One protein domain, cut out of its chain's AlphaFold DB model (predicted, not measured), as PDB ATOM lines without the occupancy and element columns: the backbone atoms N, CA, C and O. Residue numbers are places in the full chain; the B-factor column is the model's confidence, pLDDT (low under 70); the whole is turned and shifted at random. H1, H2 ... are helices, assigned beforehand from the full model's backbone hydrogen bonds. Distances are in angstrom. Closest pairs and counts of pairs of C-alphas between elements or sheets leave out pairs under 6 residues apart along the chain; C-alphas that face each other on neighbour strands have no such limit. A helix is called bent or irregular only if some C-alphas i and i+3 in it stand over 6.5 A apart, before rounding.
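What this domain is: This is residues 45 to 109 and 440 to 580 of the 620 residues of the protein "Fungal_trans domain-containing protein" of Wickerhamomyces anomalus (strain ATCC 58044 / CBS 1984 / NCYC 433 / NRRL Y-366-8) (UniProt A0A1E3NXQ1). Four helices, H4 to H7, stand side by side in an up-and-down bundle, each running against the one before it. H3 packs along H7, the short H2 folds back on the first part of H3, and the long H8 slants past H6 and H7 until residues 573 to 580 stick out free; H1 lies far out, before a long loop. The printed part has 206 residues with eight named helices, H1 to H8 in order, and no named strand: the class is all helix. It is compact, with a radius of gyration of the C-alphas of 17.0 A, and spans 48 by 41 by 35 A.

Where its parts are: Find C-alpha 45 at (5.167, 48.473, -22.016), where H1 begins, residues 45 to 48, 5.0 A long. Next look for H2, residues 68 to 80, 20.7 A, and H3, residues 83 to 108, 36.4 A. Beyond the cut, H4 runs from C-alpha 442 at (25.282, 43.254, 1.540) to residue 462, 28.9 A. H5 is residues 468 to 491, 33.7 A, with a kink of 28 degrees near residue 475. H6 is residues 498 to 518, 30.9 A; H7 is residues 522 to 549, 38.0 A, with a kink of 53 degrees near residue 543. H8, residues 552 to 580, 41.8 A, ends at C-alpha 580, (-10.471, 30.334, -19.279). H2, H4 and H7 are irregular: C-alphas 77 and 80 are 7.4 A apart, 444 and 447 7.4 A, 545 and 548 9.3 A.

How they stand to each other: Start at the hub, H6, which touches H4, H5, H7 and H8. Its closest C-alphas to H7 are Gln 509 and Ala 531, 5.5 A, in a hairpin at a shallow tilt of 31 degrees. H4 and H5, also a hairpin, touch closest at the C-alphas of Cys 453 and Ala 481, 4.6 A. H3 touches H7, opposite ways at 11 degrees, a shallow tilt, with C-alphas 92 and 533 closest at 4.9 A. H2 touches residues 86 to 93 of H3 alone, C-alphas 78 and 86 being closest at 6.7 A. H8 touches H6 with residues 554 to 561 alone, at a steep tilt of 48 degrees, C-alphas 503 and 554 being closest at 6.6 A. H1 touches no helix. Every O i to N i+4 pair is within hydrogen-bond range in H3 and H8, but 7 of 9 in H2, 15 of 17 in H4, 19 of 20 in H5, 16 of 17 in H6 and 20 of 24 in H7; H1 is too short for such a pair.

The domain as a whole: The farthest C-alphas, Cys 47 and Ala 552, are 53.0 A apart. Residues 110 to 439 are not printed, and C-alphas 109 and 440 are 43.4 A apart across the cut. The link H1 to H2 is long. Mean pLDDT of the printed part is 78.4; 51 residues are under 70, among them 45 to 60 and 464 to 473.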
ATOM      1  N   ASN A  45       6.472  48.932 -22.475       47.88
ATOM      2  CA  ASN A  45       5.167  48.473 -22.016       47.88
ATOM      3  C   ASN A  45       4.060  49.485 -22.341       47.88
ATOM      4  O   ASN A  45       3.010  49.106 -22.855       47.88
ATOM      5  N   TYR A  46       4.333  50.781 -22.157       36.72
ATOM      6  CA  TYR A  46       3.463  51.864 -22.611       36.72
ATOM      7  C   TYR A  46       3.195  51.774 -24.122       36.72
ATOM      8  O   TYR A  46       2.045  51.826 -24.555       36.72
ATOM      9  N   CYS A  47       4.236  51.567 -24.937       37.53
ATOM     10  CA  CYS A  47       4.100  51.412 -26.386       37.53
ATOM     11  C   CYS A  47       3.331  50.146 -26.798       37.53
ATOM     12  O   CYS A  47       2.689  50.151 -27.848       37.53
ATOM     13  N   THR A  48       3.380  49.073 -26.006       44.69
ATOM     14  CA  THR A  48       2.635  47.831 -26.262       44.69
ATOM     15  C   THR A  48       1.251  47.802 -25.616       44.69
ATOM     16  O   THR A  48       0.528  46.824 -25.790       44.69
ATOM     17  N   GLY A  49       0.864  48.855 -24.887       37.62
ATOM     18  CA  GLY A  49      -0.390  48.904 -24.134       37.62
ATOM     19  C   GLY A  49      -0.446  47.920 -22.961       37.62
ATOM     20  O   GLY A  49      -1.528  47.670 -22.431       37.62
ATOM     21  N   SER A  50       0.690  47.345 -22.554       45.09
ATOM     22  CA  SER A  50       0.775  46.534 -21.341       45.09
ATOM     23  C   SER A  50       0.791  47.461 -20.131       45.09
ATOM     24  O   SER A  50       1.583  48.402 -20.058       45.09
ATOM     25  N   LYS A  51      -0.098  47.199 -19.170       52.91
ATOM     26  CA  LYS A  51      -0.128  47.943 -17.909       52.91
ATOM     27  C   LYS A  51       1.184  47.746 -17.161       52.91
ATOM     28  O   LYS A  51       1.750  46.655 -17.138       52.91
ATOM     29  N   ILE A  52       1.678  48.825 -16.568       55.50
ATOM     30  CA  ILE A  52       2.996  48.853 -15.952       55.50
ATOM     31  C   ILE A  52       2.821  48.730 -14.438       55.50
ATOM     32  O   ILE A  52       2.532  49.715 -13.768       55.50
ATOM     33  N   ILE A  53       3.051  47.536 -13.882       55.53
ATOM     34  CA  ILE A  53       3.118  47.333 -12.418       55.53
ATOM     35  C   ILE A  53       4.125  48.311 -11.784       55.53
ATOM     36  O   ILE A  53       3.916  48.816 -10.682       55.53
ATOM     37  N   ASP A  54       5.200  48.625 -12.509       62.12
ATOM     38  CA  ASP A  54       6.252  49.527 -12.050       62.12
ATOM     39  C   ASP A  54       5.756  50.970 -11.825       62.12
ATOM     40  O   ASP A  54       6.472  51.730 -11.190       62.12
ATOM     41  N   GLU A  55       4.572  51.391 -12.293       60.03
ATOM     42  CA  GLU A  55       4.003  52.710 -11.937       60.03
ATOM     43  C   GLU A  55       3.719  52.841 -10.436       60.03
ATOM     44  O   GLU A  55       3.788  53.938  -9.881       60.03
ATOM     45  N   TYR A  56       3.447  51.720  -9.770       60.44
ATOM     46  CA  TYR A  56       3.044  51.686  -8.367       60.44
ATOM     47  C   TYR A  56       4.222  51.559  -7.398       60.44
ATOM     48  O   TYR A  56       4.091  51.876  -6.216       60.44
ATOM     49  N   PHE A  57       5.380  51.131  -7.900       66.31
ATOM     50  CA  PHE A  57       6.590  50.933  -7.113       66.31
ATOM     51  C   PHE A  57       7.718  51.803  -7.679       66.31
ATOM     52  O   PHE A  57       8.182  51.623  -8.804       66.31
ATOM     53  N   GLY A  58       8.162  52.781  -6.895       63.19
ATOM     54  CA  GLY A  58       9.359  53.564  -7.178       63.19
ATOM     55  C   GLY A  58      10.622  52.701  -7.138       63.19
ATOM     56  O   GLY A  58      10.626  51.605  -6.581       63.19
ATOM     57  N   ALA A  59      11.722  53.214  -7.697       64.50
ATOM     58  CA  ALA A  59      13.006  52.501  -7.746       64.50
ATOM     59  C   ALA A  59      13.545  52.128  -6.352       64.50
ATOM     60  O   ALA A  59      14.236  51.127  -6.202       64.50
ATOM     61  N   ASN A  60      13.166  52.906  -5.337       67.19
ATOM     62  CA  ASN A  60      13.517  52.668  -3.942       67.19
ATOM     63  C   ASN A  60      12.422  51.915  -3.173       67.19
ATOM     64  O   ASN A  60      12.492  51.830  -1.954       67.19
ATOM     65  N   SER A  61      11.371  51.417  -3.833       72.25
ATOM     66  CA  SER A  61      10.292  50.730  -3.126       72.25
ATOM     67  C   SER A  61      10.804  49.453  -2.474       72.25
ATOM     68  O   SER A  61      11.503  48.648  -3.082       72.25
ATOM     69  N   LEU A  62      10.345  49.207  -1.254       66.38
ATOM     70  CA  LEU A  62      10.599  47.959  -0.541       66.38
ATOM     71  C   LEU A  62       9.917  46.743  -1.206       66.38
ATOM     72  O   LEU A  62      10.228  45.598  -0.885       66.38
ATOM     73  N   TYR A  63       9.030  46.986  -2.176       73.12
ATOM     74  CA  TYR A  63       8.382  45.976  -3.012       73.12
ATOM     75  C   TYR A  63       9.088  45.754  -4.357       73.12
ATOM     76  O   TYR A  63       8.525  45.100  -5.231       73.12
ATOM     77  N   LEU A  64      10.321  46.247  -4.547       72.81
ATOM     78  CA  LEU A  64      11.052  46.133  -5.819       72.81
ATOM     79  C   LEU A  64      11.169  44.692  -6.332       72.81
ATOM     80  O   LEU A  64      11.211  44.463  -7.537       72.81
ATOM     81  N   LEU A  65      11.178  43.706  -5.434       71.31
ATOM     82  CA  LEU A  65      11.174  42.277  -5.769       71.31
ATOM     83  C   LEU A  65       9.946  41.851  -6.597       71.31
ATOM     84  O   LEU A  65      10.021  40.870  -7.334       71.31
ATOM     85  N   LEU A  66       8.847  42.601  -6.499       74.94
ATOM     86  CA  LEU A  66       7.611  42.422  -7.260       74.94
ATOM     87  C   LEU A  66       7.567  43.282  -8.543       74.94
ATOM     88  O   LEU A  66       6.566  43.275  -9.253       74.94
ATOM     89  N   SER A  67       8.624  44.034  -8.852       74.62
ATOM     90  CA  SER A  67       8.747  44.761 -10.122       74.62
ATOM     91  C   SER A  67       9.183  43.830 -11.257       74.62
ATOM     92  O   SER A  67       9.715  42.736 -11.024       74.62
ATOM     93  N   ASN A  68       9.048  44.284 -12.506       73.19
ATOM     94  CA  ASN A  68       9.565  43.539 -13.661       73.19
ATOM     95  C   ASN A  68      11.082  43.311 -13.571       73.19
ATOM     96  O   ASN A  68      11.574  42.217 -13.859       73.19
ATOM     97  N   GLY A  69      11.828  44.327 -13.127       73.00
ATOM     98  CA  GLY A  69      13.270  44.211 -12.919       73.00
ATOM     99  C   GLY A  69      13.616  43.258 -11.769       73.00
ATOM    100  O   GLY A  69      14.523  42.437 -11.899       73.00
ATOM    101  N   GLY A  70      12.843  43.289 -10.678       75.94
ATOM    102  CA  GLY A  70      12.974  42.344  -9.564       75.94
ATOM    103  C   GLY A  70      12.771  40.894 -10.005       75.94
ATOM    104  O   GLY A  70      13.564  40.017  -9.658       75.94
ATOM    105  N   ARG A  71      11.775  40.641 -10.861       75.00
ATOM    106  CA  ARG A  71      11.536  39.325 -11.472       75.00
ATOM    107  C   ARG A  71      12.741  38.829 -12.264       75.00
ATOM    108  O   ARG A  71      13.145  37.676 -12.105       75.00
ATOM    109  N   GLN A  72      13.289  39.670 -13.137       74.81
ATOM    110  CA  GLN A  72      14.438  39.293 -13.954       74.81
ATOM    111  C   GLN A  72      15.649  38.984 -13.067       74.81
ATOM    112  O   GLN A  72      16.291  37.945 -13.231       74.81
ATOM    113  N   TRP A  73      15.879  39.816 -12.048       77.62
ATOM    114  CA  TRP A  73      16.917  39.593 -11.049       77.62
ATOM    115  C   TRP A  73      16.760  38.248 -10.320       77.62
ATOM    116  O   TRP A  73      17.751  37.540 -10.131       77.62
ATOM    117  N   TYR A  74      15.536  37.847  -9.959       74.44
ATOM    118  CA  TYR A  74      15.266  36.535  -9.357       74.44
ATOM    119  C   TYR A  74      15.664  35.381 -10.279       74.44
ATOM    120  O   TYR A  74      16.353  34.447  -9.861       74.44
ATOM    121  N   ILE A  75      15.240  35.446 -11.543       75.12
ATOM    122  CA  ILE A  75      15.527  34.411 -12.544       75.12
ATOM    123  C   ILE A  75      17.044  34.275 -12.743       75.12
ATOM    124  O   ILE A  75      17.567  33.158 -12.792       75.12
ATOM    125  N   GLU A  76      17.752  35.401 -12.804       77.56
ATOM    126  CA  GLU A  76      19.205  35.463 -12.971       77.56
ATOM    127  C   GLU A  76      19.970  34.973 -11.739       77.56
ATOM    128  O   GLU A  76      20.906  34.179 -11.861       77.56
ATOM    129  N   THR A  77      19.554  35.382 -10.540       72.44
ATOM    130  CA  THR A  77      20.182  34.968  -9.273       72.44
ATOM    131  C   THR A  77      20.047  33.465  -9.063       72.44
ATOM    132  O   THR A  77      20.951  32.810  -8.542       72.44
ATOM    133  N   CYS A  78      18.964  32.874  -9.566       71.69
ATOM    134  CA  CYS A  78      18.737  31.441  -9.495       71.69
ATOM    135  C   CYS A  78      19.369  30.638 -10.650       71.69
ATOM    136  O   CYS A  78      19.128  29.433 -10.769       71.69
ATOM    137  N   THR A  79      20.216  31.245 -11.493       74.50
ATOM    138  CA  THR A  79      20.861  30.557 -12.629       74.50
ATOM    139  C   THR A  79      21.735  29.365 -12.228       74.50
ATOM    140  O   THR A  79      21.877  28.442 -13.033       74.50
ATOM    141  N   GLY A  80      22.256  29.338 -10.999       78.50
ATOM    142  CA  GLY A  80      23.060  28.233 -10.461       78.50
ATOM    143  C   GLY A  80      22.272  27.023  -9.941       78.50
ATOM    144  O   GLY A  80      22.887  26.018  -9.591       78.50
ATOM    145  N   PHE A  81      20.939  27.095  -9.876       80.50
ATOM    146  CA  PHE A  81      20.097  26.004  -9.373       80.50
ATOM    147  C   PHE A  81      19.634  25.056 -10.487       80.50
ATOM    148  O   PHE A  81      19.710  25.368 -11.679       80.50
ATOM    149  N   ASP A  82      19.137  23.888 -10.077       84.25
ATOM    150  CA  ASP A  82      18.617  22.851 -10.967       84.25
ATOM    151  C   ASP A  82      17.521  23.391 -11.923       84.25
ATOM    152  O   ASP A  82      16.697  24.216 -11.515       84.25
ATOM    153  N   PRO A  83      17.461  22.952 -13.197       86.00
ATOM    154  CA  PRO A  83      16.443  23.414 -14.140       86.00
ATOM    155  C   PRO A  83      14.998  23.201 -13.672       86.00
ATOM    156  O   PRO A  83      14.143  24.035 -13.973       86.00
ATOM    157  N   SER A  84      14.713  22.125 -12.928       80.38
ATOM    158  CA  SER A  84      13.370  21.898 -12.380       80.38
ATOM    159  C   SER A  84      13.001  22.965 -11.349       80.38
ATOM    160  O   SER A  84      11.887  23.481 -11.374       80.38
ATOM    161  N   PHE A  85      13.967  23.394 -10.532       80.56
ATOM    162  CA  PHE A  85      13.784  24.480  -9.578       80.56
ATOM    163  C   PHE A  85      13.496  25.811 -10.277       80.56
ATOM    164  O   PHE A  85      12.560  26.512  -9.903       80.56
ATOM    165  N   LYS A  86      14.262  26.150 -11.324       80.94
ATOM    166  CA  LYS A  86      14.022  27.378 -12.104       80.94
ATOM    167  C   LYS A  86      12.609  27.416 -12.666       80.94
ATOM    168  O   LYS A  86      11.979  28.470 -12.663       80.94
ATOM    169  N   LYS A  87      12.116  26.263 -13.122       83.44
ATOM    170  CA  LYS A  87      10.743  26.119 -13.596       83.44
ATOM    171  C   LYS A  87       9.744  26.403 -12.471       83.44
ATOM    172  O   LYS A  87       8.906  27.277 -12.653       83.44
ATOM    173  N   THR A  88       9.878  25.758 -11.310       82.75
ATOM    174  CA  THR A  88       8.992  25.997 -10.156       82.75
ATOM    175  C   THR A  88       9.016  27.453  -9.699       82.75
ATOM    176  O   THR A  88       7.963  28.049  -9.515       82.75
ATOM    177  N   LEU A  89      10.197  28.062  -9.571       80.94
ATOM    178  CA  LEU A  89      10.327  29.467  -9.182       80.94
ATOM    179  C   LEU A  89       9.679  30.401 -10.210       80.94
ATOM    180  O   LEU A  89       8.948  31.314  -9.838       80.94
ATOM    181  N   SER A  90       9.926  30.167 -11.501       80.81
ATOM    182  CA  SER A  90       9.313  30.955 -12.570       80.81
ATOM    183  C   SER A  90       7.791  30.822 -12.566       80.81
ATOM    184  O   SER A  90       7.104  31.816 -12.780       80.81
ATOM    185  N   GLU A  91       7.256  29.622 -12.333       84.25
ATOM    186  CA  GLU A  91       5.816  29.380 -12.216       84.25
ATOM    187  C   GLU A  91       5.233  30.089 -10.988       84.25
ATOM    188  O   GLU A  91       4.227  30.783 -11.111       84.25
ATOM    189  N   SER A  92       5.888  29.994  -9.828       84.94
ATOM    190  CA  SER A  92       5.496  30.710  -8.611       84.94
ATOM    191  C   SER A  92       5.456  32.221  -8.816       84.94
ATOM    192  O   SER A  92       4.456  32.854  -8.488       84.94
ATOM    193  N   LEU A  93       6.505  32.796  -9.406       79.50
ATOM    194  CA  LEU A  93       6.575  34.223  -9.716       79.50
ATOM    195  C   LEU A  93       5.467  34.636 -10.686       79.50
ATOM    196  O   LEU A  93       4.744  35.588 -10.416       79.50
ATOM    197  N   LEU A  94       5.277  33.892 -11.779       81.19
ATOM    198  CA  LEU A  94       4.184  34.133 -12.726       81.19
ATOM    199  C   LEU A  94       2.814  34.098 -12.046       81.19
ATOM    200  O   LEU A  94       1.952  34.901 -12.386       81.19
ATOM    201  N   ASN A  95       2.610  33.196 -11.085       82.50
ATOM    202  CA  ASN A  95       1.371  33.141 -10.323       82.50
ATOM    203  C   ASN A  95       1.204  34.383  -9.448       82.50
ATOM    204  O   ASN A  95       0.148  35.003  -9.506       82.50
ATOM    205  N   VAL A  96       2.234  34.784  -8.700       83.12
ATOM    206  CA  VAL A  96       2.204  36.019  -7.898       83.12
ATOM    207  C   VAL A  96       1.864  37.225  -8.767       83.12
ATOM    208  O   VAL A  96       0.946  37.967  -8.431       83.12
ATOM    209  N   PHE A  97       2.540  37.386  -9.906       77.44
ATOM    210  CA  PHE A  97       2.302  38.510 -10.812       77.44
ATOM    211  C   PHE A  97       0.914  38.489 -11.415       77.44
ATOM    212  O   PHE A  97       0.227  39.495 -11.339       77.44
ATOM    213  N   PHE A  98       0.461  37.338 -11.907       80.88
ATOM    214  CA  PHE A  98      -0.897  37.184 -12.413       80.88
ATOM    215  C   PHE A  98      -1.944  37.647 -11.389       80.88
ATOM    216  O   PHE A  98      -2.890  38.337 -11.746       80.88
ATOM    217  N   PHE A  99      -1.764  37.311 -10.108       76.75
ATOM    218  CA  PHE A  99      -2.675  37.750  -9.049       76.75
ATOM    219  C   PHE A  99      -2.560  39.237  -8.727       76.75
ATOM    220  O   PHE A  99      -3.584  39.874  -8.491       76.75
ATOM    221  N   ILE A 100      -1.344  39.786  -8.693       74.94
ATOM    222  CA  ILE A 100      -1.137  41.225  -8.499       74.94
ATOM    223  C   ILE A 100      -1.793  41.989  -9.649       74.94
ATOM    224  O   ILE A 100      -2.583  42.886  -9.379       74.94
ATOM    225  N   ASP A 101      -1.534  41.593 -10.895       71.94
ATOM    226  CA  ASP A 101      -2.122  42.183 -12.098       71.94
ATOM    227  C   ASP A 101      -3.639  42.100 -12.070       71.94
ATOM    228  O   ASP A 101      -4.299  43.114 -12.233       71.94
ATOM    229  N   MET A 102      -4.201  40.929 -11.776       72.38
ATOM    230  CA  MET A 102      -5.647  40.743 -11.663       72.38
ATOM    231  C   MET A 102      -6.263  41.692 -10.626       72.38
ATOM    232  O   MET A 102      -7.267  42.345 -10.898       72.38
ATOM    233  N   VAL A 103      -5.639  41.820  -9.453       67.12
ATOM    234  CA  VAL A 103      -6.094  42.722  -8.386       67.12
ATOM    235  C   VAL A 103      -5.965  44.193  -8.787       67.12
ATOM    236  O   VAL A 103      -6.866  45.001  -8.541       67.12
ATOM    237  N   VAL A 104      -4.833  44.564  -9.379       66.56
ATOM    238  CA  VAL A 104      -4.583  45.919  -9.872       66.56
ATOM    239  C   VAL A 104      -5.576  46.259 -10.983       66.56
ATOM    240  O   VAL A 104      -6.128  47.360 -10.994       66.56
ATOM    241  N   ASP A 105      -5.869  45.314 -11.872       65.06
ATOM    242  CA  ASP A 105      -6.797  45.456 -12.987       65.06
ATOM    243  C   ASP A 105      -8.228  45.651 -12.517       65.06
ATOM    244  O   ASP A 105      -8.866  46.630 -12.926       65.06
ATOM    245  N   GLU A 106      -8.692  44.793 -11.606       62.16
ATOM    246  CA  GLU A 106     -10.000  44.900 -10.962       62.16
ATOM    247  C   GLU A 106     -10.198  46.307 -10.383       62.16
ATOM    248  O   GLU A 106     -11.226  46.946 -10.616       62.16
ATOM    249  N   LYS A 107      -9.167  46.862  -9.731       59.06
ATOM    250  CA  LYS A 107      -9.218  48.202  -9.131       59.06
ATOM    251  C   LYS A 107      -9.085  49.338 -10.125       59.06
ATOM    252  O   LYS A 107      -9.824  50.315 -10.018       59.06
ATOM    253  N   SER A 108      -8.194  49.227 -11.104       57.31
ATOM    254  CA  SER A 108      -7.993  50.275 -12.110       57.31
ATOM    255  C   SER A 108      -9.294  50.592 -12.861       57.31
ATOM    256  O   SER A 108      -9.575  51.750 -13.158       57.31
ATOM    257  N   GLY A 109     -10.153  49.588 -13.081       56.88
ATOM    258  CA  GLY A 109     -11.462  49.780 -13.708       56.88
ATOM    259  C   GLY A 109     -12.560  50.302 -12.771       56.88
ATOM    260  O   GLY A 109     -13.615  50.746 -13.248       56.88
ATOM    261  N   LYS A 440      28.635  44.188  -2.443       58.44
ATOM    262  CA  LYS A 440      29.740  44.086  -1.445       58.44
ATOM    263  C   LYS A 440      29.336  44.459  -0.021       58.44
ATOM    264  O   LYS A 440      29.712  43.769   0.920       58.44
ATOM    265  N   LEU A 441      28.521  45.498   0.136       61.06
ATOM    266  CA  LEU A 441      28.015  45.929   1.444       61.06
ATOM    267  C   LEU A 441      26.938  44.992   1.994       61.06
ATOM    268  O   LEU A 441      26.761  44.906   3.204       61.06
ATOM    269  N   HIS A 442      26.282  44.228   1.120       66.50
ATOM    270  CA  HIS A 442      25.282  43.254   1.540       66.50
ATOM    271  C   HIS A 442      25.851  42.261   2.555       66.50
ATOM    272  O   HIS A 442      25.216  42.023   3.566       66.50
ATOM    273  N   ALA A 443      27.055  41.721   2.345       71.62
ATOM    274  CA  ALA A 443      27.638  40.759   3.285       71.62
ATOM    275  C   ALA A 443      27.910  41.360   4.677       71.62
ATOM    276  O   ALA A 443      27.910  40.632   5.661       71.62
ATOM    277  N   LEU A 444      28.131  42.678   4.758       73.75
ATOM    278  CA  LEU A 444      28.376  43.380   6.020       73.75
ATOM    279  C   LEU A 444      27.085  43.649   6.798       73.75
ATOM    280  O   LEU A 444      27.117  43.667   8.023       73.75
ATOM    281  N   TYR A 445      25.969  43.859   6.095       78.19
ATOM    282  CA  TYR A 445      24.712  44.300   6.704       78.19
ATOM    283  C   TYR A 445      23.559  43.293   6.602       78.19
ATOM    284  O   TYR A 445      22.514  43.545   7.193       78.19
ATOM    285  N   ASP A 446      23.728  42.154   5.920       82.44
ATOM    286  CA  ASP A 446      22.706  41.096   5.798       82.44
ATOM    287  C   ASP A 446      22.233  40.629   7.176       82.44
ATOM    288  O   ASP A 446      21.038  40.514   7.430       82.44
ATOM    289  N   GLU A 447      23.162  40.443   8.119       89.19
ATOM    290  CA  GLU A 447      22.802  40.007   9.466       89.19
ATOM    291  C   GLU A 447      21.938  41.027  10.209       89.19
ATOM    292  O   GLU A 447      21.000  40.610  10.891       89.19
ATOM    293  N   SER A 448      22.234  42.323  10.061       89.94
ATOM    294  CA  SER A 448      21.457  43.411  10.662       89.94
ATOM    295  C   SER A 448      20.121  43.624   9.951       89.94
ATOM    296  O   SER A 448      19.118  43.880  10.606       89.94
ATOM    297  N   GLY A 449      20.083  43.486   8.621       89.44
ATOM    298  CA  GLY A 449      18.843  43.518   7.847       89.44
ATOM    299  C   GLY A 449      17.898  42.393   8.270       89.44
ATOM    300  O   GLY A 449      16.735  42.645   8.577       89.44
ATOM    301  N   LEU A 450      18.419  41.167   8.389       91.75
ATOM    302  CA  LEU A 450      17.672  40.012   8.887       91.75
ATOM    303  C   LEU A 450      17.193  40.202  10.328       91.75
ATOM    304  O   LEU A 450      16.065  39.835  10.641       91.75
ATOM    305  N   GLU A 451      18.021  40.780  11.199       93.50
ATOM    306  CA  GLU A 451      17.626  41.096  12.575       93.50
ATOM    307  C   GLU A 451      16.452  42.082  12.613       93.50
ATOM    308  O   GLU A 451      15.480  41.845  13.328       93.50
ATOM    309  N   CYS A 452      16.462  43.122  11.775       91.81
ATOM    310  CA  CYS A 452      15.309  44.008  11.626       91.81
ATOM    311  C   CYS A 452      14.063  43.268  11.134       91.81
ATOM    312  O   CYS A 452      12.979  43.494  11.669       91.81
ATOM    313  N   CYS A 453      14.195  42.357  10.167       92.81
ATOM    314  CA  CYS A 453      13.070  41.546   9.705       92.81
ATOM    315  C   CYS A 453      12.506  40.643  10.807       92.81
ATOM    316  O   CYS A 453      11.286  40.546  10.941       92.81
ATOM    317  N   PHE A 454      13.365  40.020  11.619       94.50
ATOM    318  CA  PHE A 454      12.923  39.232  12.768       94.50
ATOM    319  C   PHE A 454      12.193  40.097  13.790       94.50
ATOM    320  O   PHE A 454      11.085  39.736  14.170       94.50
ATOM    321  N   ASN A 455      12.730  41.269  14.135       93.00
ATOM    322  CA  ASN A 455      12.089  42.195  15.071       93.00
ATOM    323  C   ASN A 455      10.718  42.676  14.567       93.00
ATOM    324  O   ASN A 455       9.763  42.740  15.342       93.00
ATOM    325  N   ILE A 456      10.591  42.986  13.268       91.31
ATOM    326  CA  ILE A 456       9.303  43.350  12.652       91.31
ATOM    327  C   ILE A 456       8.306  42.205  12.826       91.31
ATOM    328  O   ILE A 456       7.188  42.422  13.293       91.31
ATOM    329  N   LEU A 457       8.705  40.983  12.472       91.25
ATOM    330  CA  LEU A 457       7.816  39.831  12.543       91.25
ATOM    331  C   LEU A 457       7.482  39.414  13.976       91.25
ATOM    332  O   LEU A 457       6.336  39.063  14.230       91.25
ATOM    333  N   GLU A 458       8.423  39.481  14.915       91.25
ATOM    334  CA  GLU A 458       8.157  39.262  16.341       91.25
ATOM    335  C   GLU A 458       7.124  40.247  16.855       91.25
ATOM    336  O   GLU A 458       6.119  39.822  17.417       91.25
ATOM    337  N   THR A 459       7.301  41.534  16.551       89.38
ATOM    338  CA  THR A 459       6.339  42.572  16.933       89.38
ATOM    339  C   THR A 459       4.943  42.258  16.384       89.38
ATOM    340  O   THR A 459       3.957  42.384  17.104       89.38
ATOM    341  N   ILE A 460       4.850  41.788  15.132       85.88
ATOM    342  CA  ILE A 460       3.586  41.365  14.501       85.88
ATOM    343  C   ILE A 460       3.000  40.117  15.175       85.88
ATOM    344  O   ILE A 460       1.784  40.012  15.349       85.88
ATOM    345  N   PHE A 461       3.838  39.143  15.533       87.12
ATOM    346  CA  PHE A 461       3.406  37.893  16.158       87.12
ATOM    347  C   PHE A 461       2.978  38.079  17.617       87.12
ATOM    348  O   PHE A 461       2.109  37.344  18.086       87.12
ATOM    349  N   GLU A 462       3.550  39.055  18.320       85.25
ATOM    350  CA  GLU A 462       3.164  39.439  19.679       85.25
ATOM    351  C   GLU A 462       1.788  40.110  19.732       85.25
ATOM    352  O   GLU A 462       1.116  40.072  20.768       85.25
ATOM    353  N   THR A 463       1.322  40.690  18.621       77.88
ATOM    354  CA  THR A 463      -0.011  41.287  18.528       77.88
ATOM    355  C   THR A 463      -1.092  40.203  18.631       77.88
ATOM    356  O   THR A 463      -1.539  39.611  17.645       77.88
ATOM    357  N   LYS A 464      -1.534  39.943  19.872       69.75
ATOM    358  CA  LYS A 464      -2.643  39.027  20.202       69.75
ATOM    359  C   LYS A 464      -3.969  39.485  19.602       69.75
ATOM    360  O   LYS A 464      -4.829  38.658  19.311       69.75
ATOM    361  N   VAL A 465      -4.128  40.797  19.451       55.75
ATOM    362  CA  VAL A 465      -5.352  41.424  18.969       55.75
ATOM    363  C   VAL A 465      -5.244  41.603  17.462       55.75
ATOM    364  O   VAL A 465      -4.551  42.493  16.978       55.75
ATOM    365  N   CYS A 466      -5.960  40.770  16.716       49.19
ATOM    366  CA  CYS A 466      -6.224  41.022  15.307       49.19
ATOM    367  C   CYS A 466      -7.230  42.182  15.156       49.19
ATOM    368  O   CYS A 466      -8.242  41.996  14.508       49.19
ATOM    369  N   ASP A 467      -7.029  43.350  15.774       51.47
ATOM    370  CA  ASP A 467      -7.850  44.522  15.442       51.47
ATOM    371  C   ASP A 467      -7.229  45.212  14.224       51.47
ATOM    372  O   ASP A 467      -6.042  45.533  14.194       51.47
ATOM    373  N   PHE A 468      -8.034  45.369  13.174       52.16
ATOM    374  CA  PHE A 468      -7.583  45.368  11.779       52.16
ATOM    375  C   PHE A 468      -6.784  46.585  11.318       52.16
ATOM    376  O   PHE A 468      -5.929  46.460  10.440       52.16
ATOM    377  N   THR A 469      -7.025  47.758  11.896       52.28
ATOM    378  CA  THR A 469      -6.444  49.002  11.373       52.28
ATOM    379  C   THR A 469      -4.935  49.124  11.647       52.28
ATOM    380  O   THR A 469      -4.178  49.328  10.695       52.28
ATOM    381  N   PRO A 470      -4.436  48.929  12.888       51.91
ATOM    382  CA  PRO A 470      -2.995  48.835  13.134       51.91
ATOM    383  C   PRO A 470      -2.365  47.629  12.429       51.91
ATOM    384  O   PRO A 470      -1.256  47.735  11.904       51.91
ATOM    385  N   VAL A 471      -3.083  46.500  12.383       58.91
ATOM    386  CA  VAL A 471      -2.580  45.250  11.803       58.91
ATOM    387  C   VAL A 471      -2.255  45.424  10.327       58.91
ATOM    388  O   VAL A 471      -1.212  44.954   9.917       58.91
ATOM    389  N   ASN A 472      -3.034  46.154   9.527       63.66
ATOM    390  CA  ASN A 472      -2.721  46.283   8.099       63.66
ATOM    391  C   ASN A 472      -1.442  47.091   7.820       63.66
ATOM    392  O   ASN A 472      -0.649  46.700   6.960       63.66
ATOM    393  N   ALA A 473      -1.165  48.149   8.589       64.56
ATOM    394  CA  ALA A 473       0.118  48.852   8.504       64.56
ATOM    395  C   ALA A 473       1.288  47.955   8.949       64.56
ATOM    396  O   ALA A 473       2.341  47.941   8.307       64.56
ATOM    397  N   LEU A 474       1.097  47.173  10.014       70.50
ATOM    398  CA  LEU A 474       2.077  46.187  10.471       70.50
ATOM    399  C   LEU A 474       2.284  45.082   9.420       70.50
ATOM    400  O   LEU A 474       3.419  44.736   9.113       70.50
ATOM    401  N   THR A 475       1.219  44.601   8.781       73.44
ATOM    402  CA  THR A 475       1.246  43.572   7.738       73.44
ATOM    403  C   THR A 475       1.980  44.051   6.494       73.44
ATOM    404  O   THR A 475       2.787  43.294   5.967       73.44
ATOM    405  N   LYS A 476       1.791  45.302   6.042       78.50
ATOM    406  CA  LYS A 476       2.568  45.878   4.922       78.50
ATOM    407  C   LYS A 476       4.074  45.773   5.179       78.50
ATOM    408  O   LYS A 476       4.809  45.266   4.332       78.50
ATOM    409  N   ASN A 477       4.509  46.161   6.377       81.81
ATOM    410  CA  ASN A 477       5.900  46.023   6.817       81.81
ATOM    411  C   ASN A 477       6.321  44.554   6.998       81.81
ATOM    412  O   ASN A 477       7.445  44.185   6.669       81.81
ATOM    413  N   GLY A 478       5.410  43.694   7.453       86.50
ATOM    414  CA  GLY A 478       5.617  42.251   7.542       86.50
ATOM    415  C   GLY A 478       5.874  41.602   6.183       86.50
ATOM    416  O   GLY A 478       6.762  40.765   6.078       86.50
ATOM    417  N   ILE A 479       5.172  42.027   5.127       85.62
ATOM    418  CA  ILE A 479       5.416  41.566   3.749       85.62
ATOM    419  C   ILE A 479       6.805  41.972   3.290       85.62
ATOM    420  O   ILE A 479       7.505  41.166   2.692       85.62
ATOM    421  N   ILE A 480       7.210  43.206   3.576       84.62
ATOM    422  CA  ILE A 480       8.544  43.694   3.232       84.62
ATOM    423  C   ILE A 480       9.611  42.830   3.916       84.62
ATOM    424  O   ILE A 480      10.502  42.304   3.249       84.62
ATOM    425  N   ALA A 481       9.475  42.608   5.227       90.19
ATOM    426  CA  ALA A 481      10.367  41.734   5.983       90.19
ATOM    427  C   ALA A 481      10.365  40.293   5.439       90.19
ATOM    428  O   ALA A 481      11.415  39.665   5.309       90.19
ATOM    429  N   PHE A 482       9.191  39.776   5.072       90.75
ATOM    430  CA  PHE A 482       9.017  38.456   4.479       90.75
ATOM    431  C   PHE A 482       9.734  38.325   3.129       90.75
ATOM    432  O   PHE A 482      10.505  37.386   2.930       90.75
ATOM    433  N   LEU A 483       9.527  39.279   2.221       87.88
ATOM    434  CA  LEU A 483      10.152  39.299   0.901       87.88
ATOM    435  C   LEU A 483      11.676  39.411   0.998       87.88
ATOM    436  O   LEU A 483      12.380  38.701   0.281       87.88
ATOM    437  N   TYR A 484      12.190  40.227   1.919       87.94
ATOM    438  CA  TYR A 484      13.630  40.330   2.142       87.94
ATOM    439  C   TYR A 484      14.242  39.045   2.697       87.94
ATOM    440  O   TYR A 484      15.299  38.609   2.250       87.94
ATOM    441  N   MET A 485      13.581  38.390   3.652       92.50
ATOM    442  CA  MET A 485      14.058  37.104   4.160       92.50
ATOM    443  C   MET A 485      14.087  36.029   3.071       92.50
ATOM    444  O   MET A 485      15.015  35.221   3.046       92.50
ATOM    445  N   ILE A 486      13.106  36.024   2.161       90.19
ATOM    446  CA  ILE A 486      13.122  35.163   0.971       90.19
ATOM    447  C   ILE A 486      14.337  35.482   0.105       90.19
ATOM    448  O   ILE A 486      15.082  34.578  -0.271       90.19
ATOM    449  N   GLU A 487      14.571  36.759  -0.171       86.81
ATOM    450  CA  GLU A 487      15.703  37.215  -0.964       86.81
ATOM    451  C   GLU A 487      17.050  36.796  -0.348       86.81
ATOM    452  O   GLU A 487      17.869  36.160  -1.016       86.81
ATOM    453  N   SER A 488      17.266  37.095   0.937       88.69
ATOM    454  CA  SER A 488      18.475  36.728   1.684       88.69
ATOM    455  C   SER A 488      18.667  35.208   1.718       88.69
ATOM    456  O   SER A 488      19.764  34.700   1.449       88.69
ATOM    457  N   PHE A 489      17.591  34.447   1.946       91.06
ATOM    458  CA  PHE A 489      17.638  32.989   1.911       91.06
ATOM    459  C   PHE A 489      18.060  32.457   0.538       91.06
ATOM    460  O   PHE A 489      18.919  31.582   0.463       91.06
ATOM    461  N   LEU A 490      17.499  32.985  -0.548       87.12
ATOM    462  CA  LEU A 490      17.805  32.523  -1.902       87.12
ATOM    463  C   LEU A 490      19.217  32.904  -2.349       87.12
ATOM    464  O   LEU A 490      19.864  32.115  -3.040       87.12
ATOM    465  N   ARG A 491      19.722  34.063  -1.910       84.69
ATOM    466  CA  ARG A 491      21.115  34.479  -2.132       84.69
ATOM    467  C   ARG A 491      22.102  33.535  -1.443       84.69
ATOM    468  O   ARG A 491      23.120  33.179  -2.035       84.69
ATOM    469  N   ASN A 492      21.817  33.118  -0.207       89.12
ATOM    470  CA  ASN A 492      22.678  32.203   0.540       89.12
ATOM    471  C   ASN A 492      21.880  31.171   1.358       89.12
ATOM    472  O   ASN A 492      21.741  31.311   2.576       89.12
ATOM    473  N   PRO A 493      21.440  30.060   0.742       89.06
ATOM    474  CA  PRO A 493      20.638  29.050   1.440       89.06
ATOM    475  C   PRO A 493      21.384  28.306   2.553       89.06
ATOM    476  O   PRO A 493      20.773  27.669   3.411       89.06
ATOM    477  N   LYS A 494      22.722  28.348   2.523       90.56
ATOM    478  CA  LYS A 494      23.607  27.671   3.481       90.56
ATOM    479  C   LYS A 494      23.982  28.552   4.671       90.56
ATOM    480  O   LYS A 494      24.750  28.103   5.519       90.56
ATOM    481  N   GLN A 495      23.459  29.775   4.751       92.50
ATOM    482  CA  GLN A 495      23.773  30.694   5.839       92.50
ATOM    483  C   GLN A 495      23.401  30.129   7.219       92.50
ATOM    484  O   GLN A 495      22.462  29.335   7.358       92.50
ATOM    485  N   THR A 496      24.112  30.570   8.257       92.06
ATOM    486  CA  THR A 496      23.915  30.121   9.646       92.06
ATOM    487  C   THR A 496      22.473  30.339  10.108       92.06
ATOM    488  O   THR A 496      21.883  29.456  10.725       92.06
ATOM    489  N   LYS A 497      21.858  31.459   9.704       94.25
ATOM    490  CA  LYS A 497      20.474  31.815  10.046       94.25
ATOM    491  C   LYS A 497      19.405  31.133   9.173       94.25
ATOM    492  O   LYS A 497      18.223  31.351   9.401       94.25
ATOM    493  N   SER A 498      19.767  30.262   8.219       93.94
ATOM    494  CA  SER A 498      18.817  29.623   7.277       93.94
ATOM    495  C   SER A 498      17.632  28.929   7.964       93.94
ATOM    496  O   SER A 498      16.494  29.054   7.522       93.94
ATOM    497  N   THR A 499      17.878  28.219   9.070       94.94
ATOM    498  CA  THR A 499      16.827  27.545   9.849       94.94
ATOM    499  C   THR A 499      15.908  28.535  10.563       94.94
ATOM    500  O   THR A 499      14.699  28.316  10.591       94.94
ATOM    501  N   GLN A 500      16.456  29.625  11.107       95.62
ATOM    502  CA  GLN A 500      15.667  30.687  11.734       95.62
ATOM    503  C   GLN A 500      14.805  31.400  10.690       95.62
ATOM    504  O   GLN A 500      13.598  31.496  10.879       95.62
ATOM    505  N   ILE A 501      15.385  31.785   9.549       95.44
ATOM    506  CA  ILE A 501      14.645  32.376   8.426       95.44
ATOM    507  C   ILE A 501      13.465  31.482   8.036       95.44
ATOM    508  O   ILE A 501      12.330  31.945   7.992       95.44
ATOM    509  N   MET A 502      13.702  30.182   7.839       96.62
ATOM    510  CA  MET A 502      12.641  29.258   7.437       96.62
ATOM    511  C   MET A 502      11.518  29.145   8.481       96.62
ATOM    512  O   MET A 502      10.344  29.123   8.112       96.62
ATOM    513  N   ARG A 503      11.849  29.135   9.782       95.31
ATOM    514  CA  ARG A 503      10.844  29.173  10.863       95.31
ATOM    515  C   ARG A 503       9.966  30.423  10.763       95.31
ATOM    516  O   ARG A 503       8.747  30.311  10.850       95.31
ATOM    517  N   TYR A 504      10.565  31.597  10.558       94.94
ATOM    518  CA  TYR A 504       9.830  32.864  10.485       94.94
ATOM    519  C   TYR A 504       8.980  32.970   9.225       94.94
ATOM    520  O   TYR A 504       7.836  33.408   9.311       94.94
ATOM    521  N   LEU A 505       9.495  32.525   8.076       94.69
ATOM    522  CA  LEU A 505       8.736  32.514   6.829       94.69
ATOM    523  C   LEU A 505       7.481  31.633   6.940       94.69
ATOM    524  O   LEU A 505       6.393  32.071   6.569       94.69
ATOM    525  N   ILE A 506       7.604  30.426   7.504       94.19
ATOM    526  CA  ILE A 506       6.453  29.531   7.701       94.19
ATOM    527  C   ILE A 506       5.491  30.096   8.751       94.19
ATOM    528  O   ILE A 506       4.283  30.117   8.525       94.19
ATOM    529  N   LYS A 507       6.008  30.612   9.876       92.31
ATOM    530  CA  LYS A 507       5.179  31.242  10.916       92.31
ATOM    531  C   LYS A 507       4.399  32.438  10.364       92.31
ATOM    532  O   LYS A 507       3.206  32.558  10.635       92.31
ATOM    533  N   PHE A 508       5.040  33.277   9.548       90.50
ATOM    534  CA  PHE A 508       4.382  34.388   8.863       90.50
ATOM    535  C   PHE A 508       3.300  33.884   7.914       90.50
ATOM    536  O   PHE A 508       2.167  34.340   8.003       90.50
ATOM    537  N   GLN A 509       3.601  32.893   7.071       90.94
ATOM    538  CA  GLN A 509       2.618  32.320   6.153       90.94
ATOM    539  C   GLN A 509       1.400  31.746   6.897       90.94
ATOM    540  O   GLN A 509       0.271  32.027   6.500       90.94
ATOM    541  N   PHE A 510       1.584  31.033   8.013       88.25
ATOM    542  CA  PHE A 510       0.462  30.558   8.830       88.25
ATOM    543  C   PHE A 510      -0.368  31.703   9.396       88.25
ATOM    544  O   PHE A 510      -1.597  31.649   9.316       88.25
ATOM    545  N   ARG A 511       0.281  32.763   9.885       84.00
ATOM    546  CA  ARG A 511      -0.414  33.954  10.377       84.00
ATOM    547  C   ARG A 511      -1.214  34.645   9.273       84.00
ATOM    548  O   ARG A 511      -2.345  35.059   9.512       84.00
ATOM    549  N   MET A 512      -0.669  34.711   8.056       82.81
ATOM    550  CA  MET A 512      -1.372  35.269   6.897       82.81
ATOM    551  C   MET A 512      -2.578  34.428   6.491       82.81
ATOM    552  O   MET A 512      -3.617  34.986   6.150       82.81
ATOM    553  N   VAL A 513      -2.476  33.101   6.578       79.88
ATOM    554  CA  VAL A 513      -3.608  32.205   6.318       79.88
ATOM    555  C   VAL A 513      -4.710  32.390   7.365       79.88
ATOM    556  O   VAL A 513      -5.867  32.545   6.980       79.88
ATOM    557  N   GLU A 514      -4.365  32.441   8.655       77.94
ATOM    558  CA  GLU A 514      -5.317  32.702   9.750       77.94
ATOM    559  C   GLU A 514      -6.021  34.059   9.605       77.94
ATOM    560  O   GLU A 514      -7.232  34.158   9.797       77.94
ATOM    561  N   GLY A 515      -5.273  35.102   9.232       69.50
ATOM    562  CA  GLY A 515      -5.842  36.419   8.947       69.50
ATOM    563  C   GLY A 515      -6.707  36.423   7.685       69.50
ATOM    564  O   GLY A 515      -7.744  37.068   7.643       69.50
ATOM    565  N   SER A 516      -6.345  35.664   6.650       66.50
ATOM    566  CA  SER A 516      -7.128  35.622   5.408       66.50
ATOM    567  C   SER A 516      -8.444  34.850   5.531       66.50
ATOM    568  O   SER A 516      -9.401  35.172   4.835       66.50
ATOM    569  N   SER A 517      -8.516  33.835   6.400       59.94
ATOM    570  CA  SER A 517      -9.731  33.023   6.560       59.94
ATOM    571  C   SER A 517     -10.853  33.782   7.255       59.94
ATOM    572  O   SER A 517     -12.023  33.438   7.108       59.94
ATOM    573  N   SER A 518     -10.494  34.812   8.009       56.12
ATOM    574  CA  SER A 518     -11.416  35.626   8.782       56.12
ATOM    575  C   SER A 518     -11.795  36.925   8.063       56.12
ATOM    576  O   SER A 518     -12.781  37.551   8.443       56.12
ATOM    577  N   TYR A 519     -11.074  37.308   6.996       57.41
ATOM    578  CA  TYR A 519     -11.253  38.608   6.349       57.41
ATOM    579  C   TYR A 519     -11.134  38.533   4.830       57.41
ATOM    580  O   TYR A 519     -10.113  38.151   4.263       57.41
ATOM    581  N   HIS A 520     -12.169  39.021   4.153       57.03
ATOM    582  CA  HIS A 520     -12.269  39.027   2.693       57.03
ATOM    583  C   HIS A 520     -11.436  40.127   2.017       57.03
ATOM    584  O   HIS A 520     -11.672  40.451   0.852       57.03
ATOM    585  N   SER A 521     -10.437  40.682   2.708       62.00
ATOM    586  CA  SER A 521      -9.651  41.785   2.177       62.00
ATOM    587  C   SER A 521      -8.715  41.354   1.053       62.00
ATOM    588  O   SER A 521      -7.925  40.418   1.167       62.00
ATOM    589  N   MET A 522      -8.789  42.071  -0.065       63.22
ATOM    590  CA  MET A 522      -7.977  41.802  -1.249       63.22
ATOM    591  C   MET A 522      -6.472  41.948  -0.980       63.22
ATOM    592  O   MET A 522      -5.668  41.231  -1.570       63.22
ATOM    593  N   PHE A 523      -6.081  42.824  -0.051       66.88
ATOM    594  CA  PHE A 523      -4.695  42.928   0.400       66.88
ATOM    595  C   PHE A 523      -4.224  41.626   1.068       66.88
ATOM    596  O   PHE A 523      -3.139  41.130   0.763       66.88
ATOM    597  N   TRP A 524      -5.070  41.003   1.896       71.56
ATOM    598  CA  TRP A 524      -4.786  39.684   2.467       71.56
ATOM    599  C   TRP A 524      -4.736  38.597   1.397       71.56
ATOM    600  O   TRP A 524      -3.892  37.710   1.491       71.56
ATOM    601  N   ARG A 525      -5.551  38.693   0.336       71.38
ATOM    602  CA  ARG A 525      -5.470  37.774  -0.814       71.38
ATOM    603  C   ARG A 525      -4.118  37.873  -1.517       71.38
ATOM    604  O   ARG A 525      -3.445  36.852  -1.640       71.38
ATOM    605  N   ILE A 526      -3.685  39.079  -1.906       74.25
ATOM    606  CA  ILE A 526      -2.360  39.293  -2.519       74.25
ATOM    607  C   ILE A 526      -1.273  38.766  -1.593       74.25
ATOM    608  O   ILE A 526      -0.387  38.032  -2.020       74.25
ATOM    609  N   THR A 527      -1.358  39.101  -0.309       78.81
ATOM    610  CA  THR A 527      -0.314  38.711   0.628       78.81
ATOM    611  C   THR A 527      -0.247  37.205   0.822       78.81
ATOM    612  O   THR A 527       0.841  36.644   0.881       78.81
ATOM    613  N   ASN A 528      -1.391  36.529   0.883       81.56
ATOM    614  CA  ASN A 528      -1.448  35.080   1.003       81.56
ATOM    615  C   ASN A 528      -0.920  34.398  -0.273       81.56
ATOM    616  O   ASN A 528      -0.185  33.417  -0.192       81.56
ATOM    617  N   VAL A 529      -1.212  34.950  -1.456       84.19
ATOM    618  CA  VAL A 529      -0.623  34.494  -2.726       84.19
ATOM    619  C   VAL A 529       0.900  34.652  -2.700       84.19
ATOM    620  O   VAL A 529       1.606  33.678  -2.965       84.19
ATOM    621  N   ILE A 530       1.406  35.839  -2.344       83.69
ATOM    622  CA  ILE A 530       2.844  36.110  -2.209       83.69
ATOM    623  C   ILE A 530       3.463  35.112  -1.228       83.69
ATOM    624  O   ILE A 530       4.435  34.440  -1.568       83.69
ATOM    625  N   ALA A 531       2.874  34.961  -0.042       86.75
ATOM    626  CA  ALA A 531       3.391  34.089   1.000       86.75
ATOM    627  C   ALA A 531       3.442  32.624   0.559       86.75
ATOM    628  O   ALA A 531       4.453  31.962   0.767       86.75
ATOM    629  N   ASN A 532       2.395  32.113  -0.092       88.25
ATOM    630  CA  ASN A 532       2.358  30.725  -0.545       88.25
ATOM    631  C   ASN A 532       3.329  30.456  -1.692       88.25
ATOM    632  O   ASN A 532       4.127  29.525  -1.599       88.25
ATOM    633  N   TYR A 533       3.277  31.249  -2.761       88.50
ATOM    634  CA  TYR A 533       4.057  30.964  -3.964       88.50
ATOM    635  C   TYR A 533       5.538  31.303  -3.810       88.50
ATOM    636  O   TYR A 533       6.372  30.577  -4.350       88.50
ATOM    637  N   MET A 534       5.890  32.351  -3.058       87.94
ATOM    638  CA  MET A 534       7.296  32.722  -2.858       87.94
ATOM    639  C   MET A 534       7.998  31.822  -1.829       87.94
ATOM    640  O   MET A 534       9.208  31.601  -1.927       87.94
ATOM    641  N   LEU A 535       7.261  31.256  -0.866       92.00
ATOM    642  CA  LEU A 535       7.827  30.351   0.140       92.00
ATOM    643  C   LEU A 535       8.139  28.955  -0.414       92.00
ATOM    644  O   LEU A 535       9.105  28.329   0.019       92.00
ATOM    645  N   GLU A 536       7.377  28.466  -1.391       92.38
ATOM    646  CA  GLU A 536       7.516  27.095  -1.902       92.38
ATOM    647  C   GLU A 536       8.923  26.789  -2.453       92.38
ATOM    648  O   GLU A 536       9.519  25.775  -2.054       92.38
ATOM    649  N   PRO A 537       9.509  27.646  -3.315       88.00
ATOM    650  CA  PRO A 537      10.889  27.481  -3.757       88.00
ATOM    651  C   PRO A 537      11.874  27.460  -2.579       88.00
ATOM    652  O   PRO A 537      12.803  26.649  -2.559       88.00
ATOM    653  N   CYS A 538      11.651  28.302  -1.566       90.19
ATOM    654  CA  CYS A 538      12.531  28.405  -0.405       90.19
ATOM    655  C   CYS A 538      12.509  27.127   0.442       90.19
ATOM    656  O   CYS A 538      13.565  26.617   0.817       90.19
ATOM    657  N   VAL A 539      11.324  26.567   0.699       93.38
ATOM    658  CA  VAL A 539      11.160  25.294   1.422       93.38
ATOM    659  C   VAL A 539      11.850  24.158   0.673       93.38
ATOM    660  O   VAL A 539      12.608  23.392   1.268       93.38
ATOM    661  N   SER A 540      11.659  24.093  -0.646       90.19
ATOM    662  CA  SER A 540      12.275  23.070  -1.497       90.19
ATOM    663  C   SER A 540      13.806  23.130  -1.437       90.19
ATOM    664  O   SER A 540      14.467  22.111  -1.221       90.19
ATOM    665  N   ILE A 541      14.385  24.335  -1.539       87.69
ATOM    666  CA  ILE A 541      15.830  24.540  -1.381       87.69
ATOM    667  C   ILE A 541      16.279  24.151   0.026       87.69
ATOM    668  O   ILE A 541      17.273  23.442   0.172       87.69
ATOM    669  N   TYR A 542      15.568  24.586   1.062       92.94
ATOM    670  CA  TYR A 542      15.949  24.322   2.444       92.94
ATOM    671  C   TYR A 542      16.025  22.823   2.740       92.94
ATOM    672  O   TYR A 542      17.025  22.359   3.291       92.94
ATOM    673  N   LEU A 543      15.026  22.053   2.298       92.94
ATOM    674  CA  LEU A 543      15.030  20.594   2.399       92.94
ATOM    675  C   LEU A 543      16.201  19.972   1.626       92.94
ATOM    676  O   LEU A 543      16.858  19.072   2.145       92.94
ATOM    677  N   SER A 544      16.514  20.480   0.429       90.12
ATOM    678  CA  SER A 544      17.646  19.987  -0.370       90.12
ATOM    679  C   SER A 544      19.009  20.260   0.283       90.12
ATOM    680  O   SER A 544      19.911  19.429   0.213       90.12
ATOM    681  N   VAL A 545      19.154  21.410   0.951       88.94
ATOM    682  CA  VAL A 545      20.409  21.856   1.571       88.94
ATOM    683  C   VAL A 545      20.627  21.187   2.924       88.94
ATOM    684  O   VAL A 545      21.752  20.803   3.240       88.94
ATOM    685  N   LYS A 546      19.574  21.068   3.738       91.44
ATOM    686  CA  LYS A 546      19.665  20.516   5.094       91.44
ATOM    687  C   LYS A 546      19.502  18.999   5.125       91.44
ATOM    688  O   LYS A 546      20.065  18.370   6.022       91.44
ATOM    689  N   GLY A 547      18.776  18.396   4.183       91.50
ATOM    690  CA  GLY A 547      18.539  16.954   4.156       91.50
ATOM    691  C   GLY A 547      17.991  16.444   5.493       91.50
ATOM    692  O   GLY A 547      16.964  16.915   5.973       91.50
ATOM    693  N   SER A 548      18.707  15.517   6.134       87.81
ATOM    694  CA  SER A 548      18.338  14.954   7.441       87.81
ATOM    695  C   SER A 548      18.590  15.878   8.645       87.81
ATOM    696  O   SER A 548      18.171  15.539   9.746       87.81
ATOM    697  N   SER A 549      19.241  17.035   8.468       92.75
ATOM    698  CA  SER A 549      19.541  17.986   9.560       92.75
ATOM    699  C   SER A 549      18.404  18.967   9.881       92.75
ATOM    700  O   SER A 549      18.583  19.897  10.668       92.75
ATOM    701  N   VAL A 550      17.228  18.794   9.272       92.62
ATOM    702  CA  VAL A 550      16.055  19.629   9.555       92.62
ATOM    703  C   VAL A 550      15.527  19.313  10.962       92.62
ATOM    704  O   VAL A 550      15.205  18.155  11.229       92.62
ATOM    705  N   PRO A 551      15.377  20.311  11.857       94.50
ATOM    706  CA  PRO A 551      14.781  20.088  13.173       94.50
ATOM    707  C   PRO A 551      13.384  19.472  13.054       94.50
ATOM    708  O   PRO A 551      12.581  19.936  12.243       94.50
ATOM    709  N   ALA A 552      13.069  18.467  13.874       92.88
ATOM    710  CA  ALA A 552      11.808  17.724  13.775       92.88
ATOM    711  C   ALA A 552      10.563  18.630  13.865       92.88
ATOM    712  O   ALA A 552       9.610  18.442  13.110       92.88
ATOM    713  N   SER A 553      10.601  19.652  14.728       93.12
ATOM    714  CA  SER A 553       9.529  20.648  14.867       93.12
ATOM    715  C   SER A 553       9.295  21.440  13.579       93.12
ATOM    716  O   SER A 553       8.160  21.571  13.129       93.12
ATOM    717  N   LEU A 554      10.367  21.904  12.934       92.50
ATOM    718  CA  LEU A 554      10.294  22.599  11.650       92.50
ATOM    719  C   LEU A 554       9.886  21.647  10.516       92.50
ATOM    720  O   LEU A 554       9.132  22.037   9.633       92.50
ATOM    721  N   GLY A 555      10.333  20.390  10.553       92.62
ATOM    722  CA  GLY A 555       9.930  19.365   9.588       92.62
ATOM    723  C   GLY A 555       8.422  19.095   9.595       92.62
ATOM    724  O   GLY A 555       7.832  18.907   8.532       92.62
ATOM    725  N   LEU A 556       7.783  19.129  10.771       93.00
ATOM    726  CA  LEU A 556       6.322  19.057  10.893       93.00
ATOM    727  C   LEU A 556       5.645  20.299  10.300       93.00
ATOM    728  O   LEU A 556       4.736  20.154   9.491       93.00
ATOM    729  N   GLN A 557       6.133  21.502  10.619       91.38
ATOM    730  CA  GLN A 557       5.587  22.747  10.061       91.38
ATOM    731  C   GLN A 557       5.712  22.811   8.530       91.38
ATOM    732  O   GLN A 557       4.788  23.252   7.856       91.38
ATOM    733  N   ILE A 558       6.825  22.329   7.966       93.75
ATOM    734  CA  ILE A 558       7.027  22.230   6.514       93.75
ATOM    735  C   ILE A 558       6.010  21.277   5.877       93.75
ATOM    736  O   ILE A 558       5.474  21.572   4.809       93.75
ATOM    737  N   ARG A 559       5.728  20.138   6.521       93.06
ATOM    738  CA  ARG A 559       4.710  19.196   6.038       93.06
ATOM    739  C   ARG A 559       3.325  19.836   6.043       93.06
ATOM    740  O   ARG A 559       2.652  19.812   5.018       93.06
ATOM    741  N   ASP A 560       2.957  20.472   7.152       90.62
ATOM    742  CA  ASP A 560       1.683  21.183   7.282       90.62
ATOM    743  C   ASP A 560       1.557  22.307   6.238       90.62
ATOM    744  O   ASP A 560       0.488  22.508   5.659       90.62
ATOM    745  N   TYR A 561       2.652  23.019   5.953       92.75
ATOM    746  CA  TYR A 561       2.714  24.010   4.882       92.75
ATOM    747  C   TYR A 561       2.461  23.388   3.501       92.75
ATOM    748  O   TYR A 561       1.636  23.912   2.757       92.75
ATOM    749  N   HIS A 562       3.101  22.266   3.157       93.19
ATOM    750  CA  HIS A 562       2.874  21.598   1.870       93.19
ATOM    751  C   HIS A 562       1.430  21.116   1.700       93.19
ATOM    752  O   HIS A 562       0.853  21.314   0.630       93.19
ATOM    753  N   ASP A 563       0.827  20.552   2.748       90.25
ATOM    754  CA  ASP A 563      -0.572  20.113   2.717       90.25
ATOM    755  C   ASP A 563      -1.523  21.300   2.475       90.25
ATOM    756  O   ASP A 563      -2.492  21.193   1.718       90.25
ATOM    757  N   ARG A 564      -1.236  22.462   3.080       86.94
ATOM    758  CA  ARG A 564      -1.986  23.708   2.849       86.94
ATOM    759  C   ARG A 564      -1.755  24.270   1.452       86.94
ATOM    760  O   ARG A 564      -2.713  24.681   0.803       86.94
ATOM    761  N   LEU A 565      -0.510  24.278   0.986       88.56
ATOM    762  CA  LEU A 565      -0.151  24.775  -0.336       88.56
ATOM    763  C   LEU A 565      -0.806  23.942  -1.441       88.56
ATOM    764  O   LEU A 565      -1.274  24.515  -2.416       88.56
ATOM    765  N   ALA A 566      -0.866  22.617  -1.293       88.19
ATOM    766  CA  ALA A 566      -1.546  21.742  -2.246       88.19
ATOM    767  C   ALA A 566      -3.026  22.127  -2.377       88.19
ATOM    768  O   ALA A 566      -3.485  22.436  -3.474       88.19
ATOM    769  N   LYS A 567      -3.725  22.254  -1.240       84.94
ATOM    770  CA  LYS A 567      -5.113  22.733  -1.210       84.94
ATOM    771  C   LYS A 567      -5.251  24.108  -1.855       84.94
ATOM    772  O   LYS A 567      -6.146  24.307  -2.663       84.94
ATOM    773  N   PHE A 568      -4.345  25.035  -1.541       83.62
ATOM    774  CA  PHE A 568      -4.316  26.372  -2.133       83.62
ATOM    775  C   PHE A 568      -4.059  26.345  -3.652       83.62
ATOM    776  O   PHE A 568      -4.621  27.135  -4.400       83.62
ATOM    777  N   LYS A 569      -3.247  25.426  -4.169       84.50
ATOM    778  CA  LYS A 569      -3.033  25.297  -5.616       84.50
ATOM    779  C   LYS A 569      -4.252  24.738  -6.337       84.50
ATOM    780  O   LYS A 569      -4.564  25.224  -7.423       84.50
ATOM    781  N   ASP A 570      -4.948  23.773  -5.745       82.19
ATOM    782  CA  ASP A 570      -6.193  23.218  -6.299       82.19
ATOM    783  C   ASP A 570      -7.267  24.307  -6.415       82.19
ATOM    784  O   ASP A 570      -7.930  24.466  -7.441       82.19
ATOM    785  N   VAL A 571      -7.334  25.125  -5.373       74.12
ATOM    786  CA  VAL A 571      -8.092  26.367  -5.244       74.12
ATOM    787  C   VAL A 571      -7.800  27.336  -6.397       74.12
ATOM    788  O   VAL A 571      -8.684  27.642  -7.200       74.12
ATOM    789  N   ILE A 572      -6.545  27.759  -6.560       74.94
ATOM    790  CA  ILE A 572      -6.156  28.692  -7.626       74.94
ATOM    791  C   ILE A 572      -6.376  28.097  -9.026       74.94
ATOM    792  O   ILE A 572      -6.763  28.806  -9.956       74.94
ATOM    793  N   SER A 573      -6.121  26.803  -9.202       78.19
ATOM    794  CA  SER A 573      -6.274  26.134 -10.498       78.19
ATOM    795  C   SER A 573      -7.741  26.053 -10.911       78.19
ATOM    796  O   SER A 573      -8.065  26.286 -12.075       78.19
ATOM    797  N   SER A 574      -8.634  25.792  -9.955       74.62
ATOM    798  CA  SER A 574     -10.082  25.818 -10.176       74.62
ATOM    799  C   SER A 574     -10.544  27.203 -10.628       74.62
ATOM    800  O   SER A 574     -11.279  27.305 -11.606       74.62
ATOM    801  N   TYR A 575     -10.022  28.257  -9.996       66.62
ATOM    802  CA  TYR A 575     -10.292  29.645 -10.374       66.62
ATOM    803  C   TYR A 575      -9.822  29.973 -11.804       66.62
ATOM    804  O   TYR A 575     -10.590  30.476 -12.620       66.62
ATOM    805  N   ARG A 576      -8.587  29.606 -12.171       69.12
ATOM    806  CA  ARG A 576      -8.065  29.826 -13.537       69.12
ATOM    807  C   ARG A 576      -8.857  29.098 -14.614       69.12
ATOM    808  O   ARG A 576      -9.095  29.646 -15.689       69.12
ATOM    809  N   ASN A 577      -9.244  27.855 -14.342       70.25
ATOM    810  CA  ASN A 577     -10.012  27.060 -15.294       70.25
ATOM    811  C   ASN A 577     -11.398  27.675 -15.537       70.25
ATOM    812  O   ASN A 577     -11.875  27.635 -16.671       70.25
ATOM    813  N   GLN A 578     -11.998  28.297 -14.516       62.62
ATOM    814  CA  GLN A 578     -13.246  29.054 -14.655       62.62
ATOM    815  C   GLN A 578     -13.065  30.298 -15.536       62.62
ATOM    816  O   GLN A 578     -13.815  30.444 -16.501       62.62
ATOM    817  N   GLN A 579     -12.005  31.089 -15.320       57.97
ATOM    818  CA  GLN A 579     -11.678  32.251 -16.167       57.97
ATOM    819  C   GLN A 579     -11.427  31.896 -17.638       57.97
ATOM    820  O   GLN A 579     -11.771  32.650 -18.544       57.97
ATOM    821  N   SER A 580     -10.808  30.744 -17.907       55.56
ATOM    822  CA  SER A 580     -10.471  30.334 -19.279       55.56
ATOM    823  C   SER A 580     -11.655  29.790 -20.089       55.56
ATOM    824  O   SER A 580     -11.558  29.678 -21.312       55.56
TER     825      SER A 580